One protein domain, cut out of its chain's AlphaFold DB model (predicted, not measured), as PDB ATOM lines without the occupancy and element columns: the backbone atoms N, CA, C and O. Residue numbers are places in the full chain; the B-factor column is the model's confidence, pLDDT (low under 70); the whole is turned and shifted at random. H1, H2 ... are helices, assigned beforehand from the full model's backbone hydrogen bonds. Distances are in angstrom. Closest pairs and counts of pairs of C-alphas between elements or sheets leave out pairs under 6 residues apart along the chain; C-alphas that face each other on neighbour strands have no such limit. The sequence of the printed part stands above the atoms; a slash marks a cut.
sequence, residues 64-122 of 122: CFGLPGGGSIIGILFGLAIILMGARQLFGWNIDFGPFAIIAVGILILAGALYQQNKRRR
ATOM      1  N   CYS A  64      83.917 161.638 120.610       70.25
ATOM      2  CA  CYS A  64      85.180 160.999 120.964       70.25
ATOM      3  C   CYS A  64      85.597 160.037 119.843       70.25
ATOM      4  O   CYS A  64      84.801 159.209 119.402       70.25
ATOM      5  N   PHE A  65      86.824 160.200 119.333       63.25
ATOM      6  CA  PHE A  65      87.338 159.544 118.115       63.25
ATOM      7  C   PHE A  65      86.586 159.879 116.805       63.25
ATOM      8  O   PHE A  65      86.539 159.064 115.887       63.25
ATOM      9  N   GLY A  66      86.031 161.094 116.677       61.06
ATOM     10  CA  GLY A  66      85.485 161.603 115.404       61.06
ATOM     11  C   GLY A  66      84.174 160.949 114.945       61.06
ATOM     12  O   GLY A  66      83.829 161.021 113.763       61.06
ATOM     13  N   LEU A  67      83.456 160.307 115.868       62.78
ATOM     14  CA  LEU A  67      82.154 159.680 115.649       62.78
ATOM     15  C   LEU A  67      81.042 160.501 116.330       62.78
ATOM     16  O   LEU A  67      81.226 160.921 117.473       62.78
ATOM     17  N   PRO A  68      79.883 160.702 115.674       62.50
ATOM     18  CA  PRO A  68      78.742 161.403 116.260       62.50
ATOM     19  C   PRO A  68      78.191 160.589 117.440       62.50
ATOM     20  O   PRO A  68      77.891 159.403 117.282       62.50
ATOM     21  N   GLY A  69      78.068 161.200 118.622       64.38
ATOM     22  CA  GLY A  69      77.670 160.487 119.844       64.38
ATOM     23  C   GLY A  69      78.732 159.503 120.364       64.38
ATOM     24  O   GLY A  69      78.408 158.542 121.063       64.38
ATOM     25  N   GLY A  70      80.007 159.704 120.015       60.81
ATOM     26  CA  GLY A  70      81.132 158.892 120.484       60.81
ATOM     27  C   GLY A  70      81.314 158.898 122.007       60.81
ATOM     28  O   GLY A  70      81.786 157.904 122.562       60.81
ATOM     29  N   GLY A  71      80.881 159.959 122.699       64.12
ATOM     30  CA  GLY A  71      80.915 160.036 124.166       64.12
ATOM     31  C   GLY A  71      80.115 158.918 124.852       64.12
ATOM     32  O   GLY A  71      80.602 158.268 125.781       64.12
ATOM     33  N   SER A  72      78.926 158.601 124.337       66.75
ATOM     34  CA  SER A  72      78.063 157.531 124.859       66.75
ATOM     35  C   SER A  72      78.635 156.134 124.585       66.75
ATOM     36  O   SER A  72      78.508 155.236 125.416       66.75
ATOM     37  N   ILE A  73      79.313 155.946 123.448       68.56
ATOM     38  CA  ILE A  73      79.927 154.665 123.057       68.56
ATOM     39  C   ILE A  73      81.112 154.317 123.967       68.56
ATOM     40  O   ILE A  73      81.251 153.168 124.393       68.56
ATOM     41  N   ILE A  74      81.945 155.302 124.313       69.38
ATOM     42  CA  ILE A  74      83.082 155.094 125.219       69.38
ATOM     43  C   ILE A  74      82.608 154.710 126.617       69.38
ATOM     44  O   ILE A  74      83.125 153.748 127.183       69.38
ATOM     45  N   GLY A  75      81.598 155.401 127.154       69.06
ATOM     46  CA  GLY A  75      81.023 155.059 128.457       69.06
ATOM     47  C   GLY A  75      80.522 153.611 128.518       69.06
ATOM     48  O   GLY A  75      80.787 152.906 129.491       69.06
ATOM     49  N   ILE A  76      79.873 153.133 127.449       75.06
ATOM     50  CA  ILE A  76      79.389 151.749 127.346       75.06
ATOM     51  C   ILE A  76      80.550 150.746 127.284       75.06
ATOM     52  O   ILE A  76      80.513 149.737 127.988       75.06
ATOM     53  N   LEU A  77      81.592 151.009 126.487       77.62
ATOM     54  CA  LEU A  77      82.761 150.124 126.387       77.62
ATOM     55  C   LEU A  77      83.523 150.023 127.714       77.62
ATOM     56  O   LEU A  77      83.872 148.918 128.132       77.62
ATOM     57  N   PHE A  78      83.737 151.147 128.403       79.19
ATOM     58  CA  PHE A  78      84.357 151.151 129.730       79.19
ATOM     59  C   PHE A  78      83.486 150.429 130.765       79.19
ATOM     60  O   PHE A  78      84.003 149.619 131.533       79.19
ATOM     61  N   GLY A  79      82.169 150.653 130.753       76.00
ATOM     62  CA  GLY A  79      81.232 149.947 131.628       76.00
ATOM     63  C   GLY A  79      81.252 148.430 131.411       76.00
ATOM     64  O   GLY A  79      81.367 147.668 132.372       76.00
ATOM     65  N   LEU A  80      81.227 147.982 130.151       81.88
ATOM     66  CA  LEU A  80      81.324 146.565 129.792       81.88
ATOM     67  C   LEU A  80      82.665 145.963 130.240       81.88
ATOM     68  O   LEU A  80      82.688 144.869 130.803       81.88
ATOM     69  N   ALA A  81      83.775 146.678 130.037       80.19
ATOM     70  CA  ALA A  81      85.101 146.229 130.454       80.19
ATOM     71  C   ALA A  81      85.197 146.040 131.978       80.19
ATOM     72  O   ALA A  81      85.718 145.021 132.430       80.19
ATOM     73  N   ILE A  82      84.641 146.965 132.771       81.50
ATOM     74  CA  ILE A  82      84.591 146.859 134.239       81.50
ATOM     75  C   ILE A  82      83.779 145.630 134.673       81.50
ATOM     76  O   ILE A  82      84.227 144.872 135.535       81.50
ATOM     77  N   ILE A  83      82.618 145.391 134.052       80.69
ATOM     78  CA  ILE A  83      81.772 144.220 134.342       80.69
ATOM     79  C   ILE A  83      82.517 142.916 134.027       80.69
ATOM     80  O   ILE A  83      82.543 142.006 134.855       80.69
ATOM     81  N   LEU A  84      83.162 142.827 132.860       79.31
ATOM     82  CA  LEU A  84      83.936 141.650 132.455       79.31
ATOM     83  C   LEU A  84      85.152 141.420 133.361       79.31
ATOM     84  O   LEU A  84      85.470 140.273 133.684       79.31
ATOM     85  N   MET A  85      85.805 142.491 133.820       78.06
ATOM     86  CA  MET A  85      86.921 142.413 134.761       78.06
ATOM     87  C   MET A  85      86.470 141.890 136.134       78.06
ATOM     88  O   MET A  85      87.110 140.995 136.685       78.06
ATOM     89  N   GLY A  86      85.336 142.371 136.653       76.56
ATOM     90  CA  GLY A  86      84.738 141.854 137.890       76.56
ATOM     91  C   GLY A  86      84.278 140.396 137.764       76.56
ATOM     92  O   GLY A  86      84.542 139.579 138.647       76.56
ATOM     93  N   ALA A  87      83.668 140.032 136.630       80.88
ATOM     94  CA  ALA A  87      83.269 138.656 136.341       80.88
ATOM     95  C   ALA A  87      84.480 137.709 136.294       80.88
ATOM     96  O   ALA A  87      84.421 136.605 136.833       80.88
ATOM     97  N   ARG A  88      85.613 138.155 135.733       79.50
ATOM     98  CA  ARG A  88      86.867 137.387 135.731       79.50
ATOM     99  C   ARG A  88      87.290 136.987 137.148       79.50
ATOM    100  O   ARG A  88      87.683 135.843 137.367       79.50
ATOM    101  N   GLN A  89      87.185 137.917 138.100       79.94
ATOM    102  CA  GLN A  89      87.593 137.709 139.491       79.94
ATOM    103  C   GLN A  89      86.637 136.786 140.265       79.94
ATOM    104  O   GLN A  89      87.087 136.052 141.140       79.94
ATOM    105  N   LEU A  90      85.349 136.770 139.908       79.12
ATOM    106  CA  LEU A  90      84.335 135.874 140.484       79.12
ATOM    107  C   LEU A  90      84.387 134.446 139.917       79.12
ATOM    108  O   LEU A  90      84.219 133.488 140.665       79.12
ATOM    109  N   PHE A  91      84.617 134.295 138.609       83.56
ATOM    110  CA  PHE A  91      84.544 133.003 137.911       83.56
ATOM    111  C   PHE A  91      85.909 132.339 137.657       83.56
ATOM    112  O   PHE A  91      85.961 131.238 137.111       83.56
ATOM    113  N   GLY A  92      87.023 132.981 138.033       78.44
ATOM    114  CA  GLY A  92      88.375 132.418 137.903       78.44
ATOM    115  C   GLY A  92      88.849 132.239 136.455       78.44
ATOM    116  O   GLY A  92      89.737 131.434 136.177       78.44
ATOM    117  N   TRP A  93      88.247 132.960 135.508       77.50
ATOM    118  CA  TRP A  93      88.574 132.839 134.089       77.50
ATOM    119  C   TRP A  93      89.922 133.498 133.763       77.50
ATOM    120  O   TRP A  93      90.167 134.652 134.097       77.50
ATOM    121  N   ASN A  94      90.807 132.802 133.050       72.81
ATOM    122  CA  ASN A  94      92.077 133.365 132.572       72.81
ATOM    123  C   ASN A  94      91.956 133.912 131.146       72.81
ATOM    124  O   ASN A  94      92.679 133.499 130.247       72.81
ATOM    125  N   ILE A  95      91.020 134.835 130.934       72.31
ATOM    126  CA  ILE A  95      90.875 135.508 129.640       72.31
ATOM    127  C   ILE A  95      91.847 136.688 129.590       72.31
ATOM    128  O   ILE A  95      91.822 137.561 130.459       72.31
ATOM    129  N   ASP A  96      92.711 136.707 128.578       75.88
ATOM    130  CA  ASP A  96      93.588 137.838 128.293       75.88
ATOM    131  C   ASP A  96      92.797 138.933 127.560       75.88
ATOM    132  O   ASP A  96      92.301 138.727 126.452       75.88
ATOM    133  N   PHE A  97      92.634 140.091 128.202       73.56
ATOM    134  CA  PHE A  97      91.871 141.220 127.661       73.56
ATOM    135  C   PHE A  97      92.685 142.100 126.702       73.56
ATOM    136  O   PHE A  97      92.100 142.931 126.005       73.56
ATOM    137  N   GLY A  98      94.009 141.912 126.626       78.44
ATOM    138  CA  GLY A  98      94.893 142.698 125.762       78.44
ATOM    139  C   GLY A  98      94.469 142.688 124.285       78.44
ATOM    140  O   GLY A  98      94.272 143.761 123.709       78.44
ATOM    141  N   PRO A  99      94.239 141.511 123.672       80.69
ATOM    142  CA  PRO A  99      93.789 141.419 122.283       80.69
ATOM    143  C   PRO A  99      92.450 142.126 122.032       80.69
ATOM    144  O   PRO A  99      92.296 142.820 121.027       80.69
ATOM    145  N   PHE A 100      91.492 142.011 122.957       77.31
ATOM    146  CA  PHE A 100      90.178 142.646 122.825       77.31
ATOM    147  C   PHE A 100      90.261 144.172 122.899       77.31
ATOM    148  O   PHE A 100      89.600 144.856 122.118       77.31
ATOM    149  N   ALA A 101      91.104 144.710 123.785       75.94
ATOM    150  CA  ALA A 101      91.339 146.147 123.883       75.94
ATOM    151  C   ALA A 101      91.957 146.709 122.591       75.94
ATOM    152  O   ALA A 101      91.494 147.726 122.079       75.94
ATOM    153  N   ILE A 102      92.949 146.016 122.018       80.88
ATOM    154  CA  ILE A 102      93.585 146.414 120.750       80.88
ATOM    155  C   ILE A 102      92.573 146.399 119.598       80.88
ATOM    156  O   ILE A 102      92.516 147.349 118.817       80.88
ATOM    157  N   ILE A 103      91.744 145.354 119.510       81.00
ATOM    158  CA  ILE A 103      90.696 145.246 118.486       81.00
ATOM    159  C   ILE A 103      89.674 146.381 118.633       81.00
ATOM    160  O   ILE A 103      89.332 147.021 117.640       81.00
ATOM    161  N   ALA A 104      89.221 146.677 119.854       78.88
ATOM    162  CA  ALA A 104      88.261 147.750 120.106       78.88
ATOM    163  C   ALA A 104      88.812 149.126 119.692       78.88
ATOM    164  O   ALA A 104      88.144 149.863 118.966       78.88
ATOM    165  N   VAL A 105      90.051 149.447 120.083       79.69
ATOM    166  CA  VAL A 105      90.722 150.697 119.687       79.69
ATOM    167  C   VAL A 105      90.892 150.771 118.165       79.69
ATOM    168  O   VAL A 105      90.604 151.805 117.564       79.69
ATOM    169  N   GLY A 106      91.295 149.671 117.522       81.44
ATOM    170  CA  GLY A 106      91.443 149.604 116.067       81.44
ATOM    171  C   GLY A 106      90.131 149.855 115.315       81.44
ATOM    172  O   GLY A 106      90.111 150.621 114.350       81.44
ATOM    173  N   ILE A 107      89.021 149.270 115.779       85.56
ATOM    174  CA  ILE A 107      87.689 149.478 115.192       85.56
ATOM    175  C   ILE A 107      87.252 150.941 115.330       85.56
ATOM    176  O   ILE A 107      86.738 151.504 114.365       85.56
ATOM    177  N   LEU A 108      87.484 151.575 116.484       78.06
ATOM    178  CA  LEU A 108      87.131 152.983 116.704       78.06
ATOM    179  C   LEU A 108      87.884 153.921 115.752       78.06
ATOM    180  O   LEU A 108      87.272 154.805 115.158       78.06
ATOM    181  N   ILE A 109      89.186 153.695 115.549       78.25
ATOM    182  CA  ILE A 109      90.001 154.490 114.616       78.25
ATOM    183  C   ILE A 109      89.495 154.328 113.176       78.25
ATOM    184  O   ILE A 109      89.331 155.321 112.464       78.25
ATOM    185  N   LEU A 110      89.214 153.093 112.743       82.38
ATOM    186  CA  LEU A 110      88.676 152.822 111.405       82.38
ATOM    187  C   LEU A 110      87.303 153.473 111.202       82.38
ATOM    188  O   LEU A 110      87.069 154.116 110.179       82.38
ATOM    189  N   ALA A 111      86.411 153.340 112.182       78.19
ATOM    190  CA  ALA A 111      85.079 153.926 112.134       78.19
ATOM    191  C   ALA A 111      85.136 155.462 112.089       78.19
ATOM    192  O   ALA A 111      84.453 156.065 111.258       78.19
ATOM    193  N   GLY A 112      85.996 156.092 112.896       72.94
ATOM    194  CA  GLY A 112      86.230 157.538 112.870       72.94
ATOM    195  C   GLY A 112      86.757 158.029 111.519       72.94
ATOM    196  O   GLY A 112      86.217 158.978 110.945       72.94
ATOM    197  N   ALA A 113      87.748 157.337 110.947       76.62
ATOM    198  CA  ALA A 113      88.312 157.687 109.642       76.62
ATOM    199  C   ALA A 113      87.277 157.592 108.506       76.62
ATOM    200  O   ALA A 113      87.175 158.498 107.672       76.62
ATOM    201  N   LEU A 114      86.476 156.520 108.481       80.50
ATOM    202  CA  LEU A 114      85.425 156.326 107.476       80.50
ATOM    203  C   LEU A 114      84.288 157.343 107.632       80.50
ATOM    204  O   LEU A 114      83.808 157.895 106.639       80.50
ATOM    205  N   TYR A 115      83.878 157.630 108.868       75.81
ATOM    206  CA  TYR A 115      82.829 158.607 109.144       75.81
ATOM    207  C   TYR A 115      83.252 160.021 108.723       75.81
ATOM    208  O   TYR A 115      82.494 160.719 108.042       75.81
ATOM    209  N   GLN A 116      84.491 160.421 109.033       68.88
ATOM    210  CA  GLN A 116      85.033 161.722 108.640       68.88
ATOM    211  C   GLN A 116      85.112 161.881 107.114       68.88
ATOM    212  O   GLN A 116      84.792 162.953 106.593       68.88
ATOM    213  N   GLN A 117      85.475 160.824 106.379       78.75
ATOM    214  CA  GLN A 117      85.449 160.840 104.912       78.75
ATOM    215  C   GLN A 117      84.029 160.977 104.348       78.75
ATOM    216  O   GLN A 117      83.827 161.721 103.388       78.75
ATOM    217  N   ASN A 118      83.044 160.302 104.942       71.06
ATOM    218  CA  ASN A 118      81.662 160.349 104.470       71.06
ATOM    219  C   ASN A 118      80.995 161.707 104.765       71.06
ATOM    220  O   ASN A 118      80.278 162.233 103.917       71.06
ATOM    221  N   LYS A 119      81.296 162.319 105.922       70.38
ATOM    222  CA  LYS A 119      80.865 163.686 106.275       70.38
ATOM    223  C   LYS A 119      81.454 164.736 105.332       70.38
ATOM    224  O   LYS A 119      80.777 165.701 105.029       70.38
ATOM    225  N   ARG A 120      82.685 164.541 104.842       61.03
ATOM    226  CA  ARG A 120      83.329 165.438 103.862       61.03
ATOM    227  C   ARG A 120      82.769 165.327 102.438       61.03
ATOM    228  O   ARG A 120      83.050 166.204 101.630       61.03
ATOM    229  N   ARG A 121      82.071 164.233 102.105       62.91
ATOM    230  CA  ARG A 121      81.469 164.003 100.778       62.91
ATOM    231  C   ARG A 121      80.018 164.486 100.662       62.91
ATOM    232  O   ARG A 121      79.522 164.544  99.540       62.91
ATOM    233  N   ARG A 122      79.344 164.765 101.779       53.09
ATOM    234  CA  ARG A 122      78.023 165.410 101.829       53.09
ATOM    235  C   ARG A 122      78.183 166.907 102.036       53.09
ATOM    236  O   ARG A 122      77.301 167.629 101.532       53.09
TER     237      ARG A 122
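AT A GLANCE: This is residues 64 to 122 of the 122 residues of the protein "Zinc ribbon domain-containing protein" of Candidatus Bathyarchaeota archaeon (UniProt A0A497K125). A long helix, H2, lies alongside a second long helix, H1, in a loose, open helical pair: the chain leaves H1, swings round through residues 92 to 97 and folds back along it, with the two helices offset lengthwise. The printed part has 59 residues with two named helices, H1 then H2, and no named strand; the class is all helix. The whole is loose, with a radius of gyration of the C-alphas of 14.8 A, and a rod spanning 50 by 20 by 10 A.

HOW THE PARTS SIT: H2, residues 98 to 121, and H1, residues 70 to 91, are near each other, with no pair of C-alphas within 8 A but 8 pairs within 10 A. A short link of 6 residues joins them. In both helices every O i to N i+4 pair is within hydrogen-bond range. Residues 86 to 92, of which 86 to 91 belong to H1, stand free, as do residues 117 to 122, of which 117 to 121 belong to H2.

IN THESE COORDINATES: H2 measures 35.5 A from C-alpha 98 to C-alpha 121, at (81.469, 164.003, 100.778). H1 measures 31.4 A, beginning with C-alpha 70 at (81.132, 158.892, 120.484).

THE WHOLE: The two C-alphas farthest apart, of Gly 92 and Arg 122, are 50.0 A apart. The printed part has no cut. Mean pLDDT of the printed part is 74.4, under 70 at residues 65 to 75, 116 and 120 to 122.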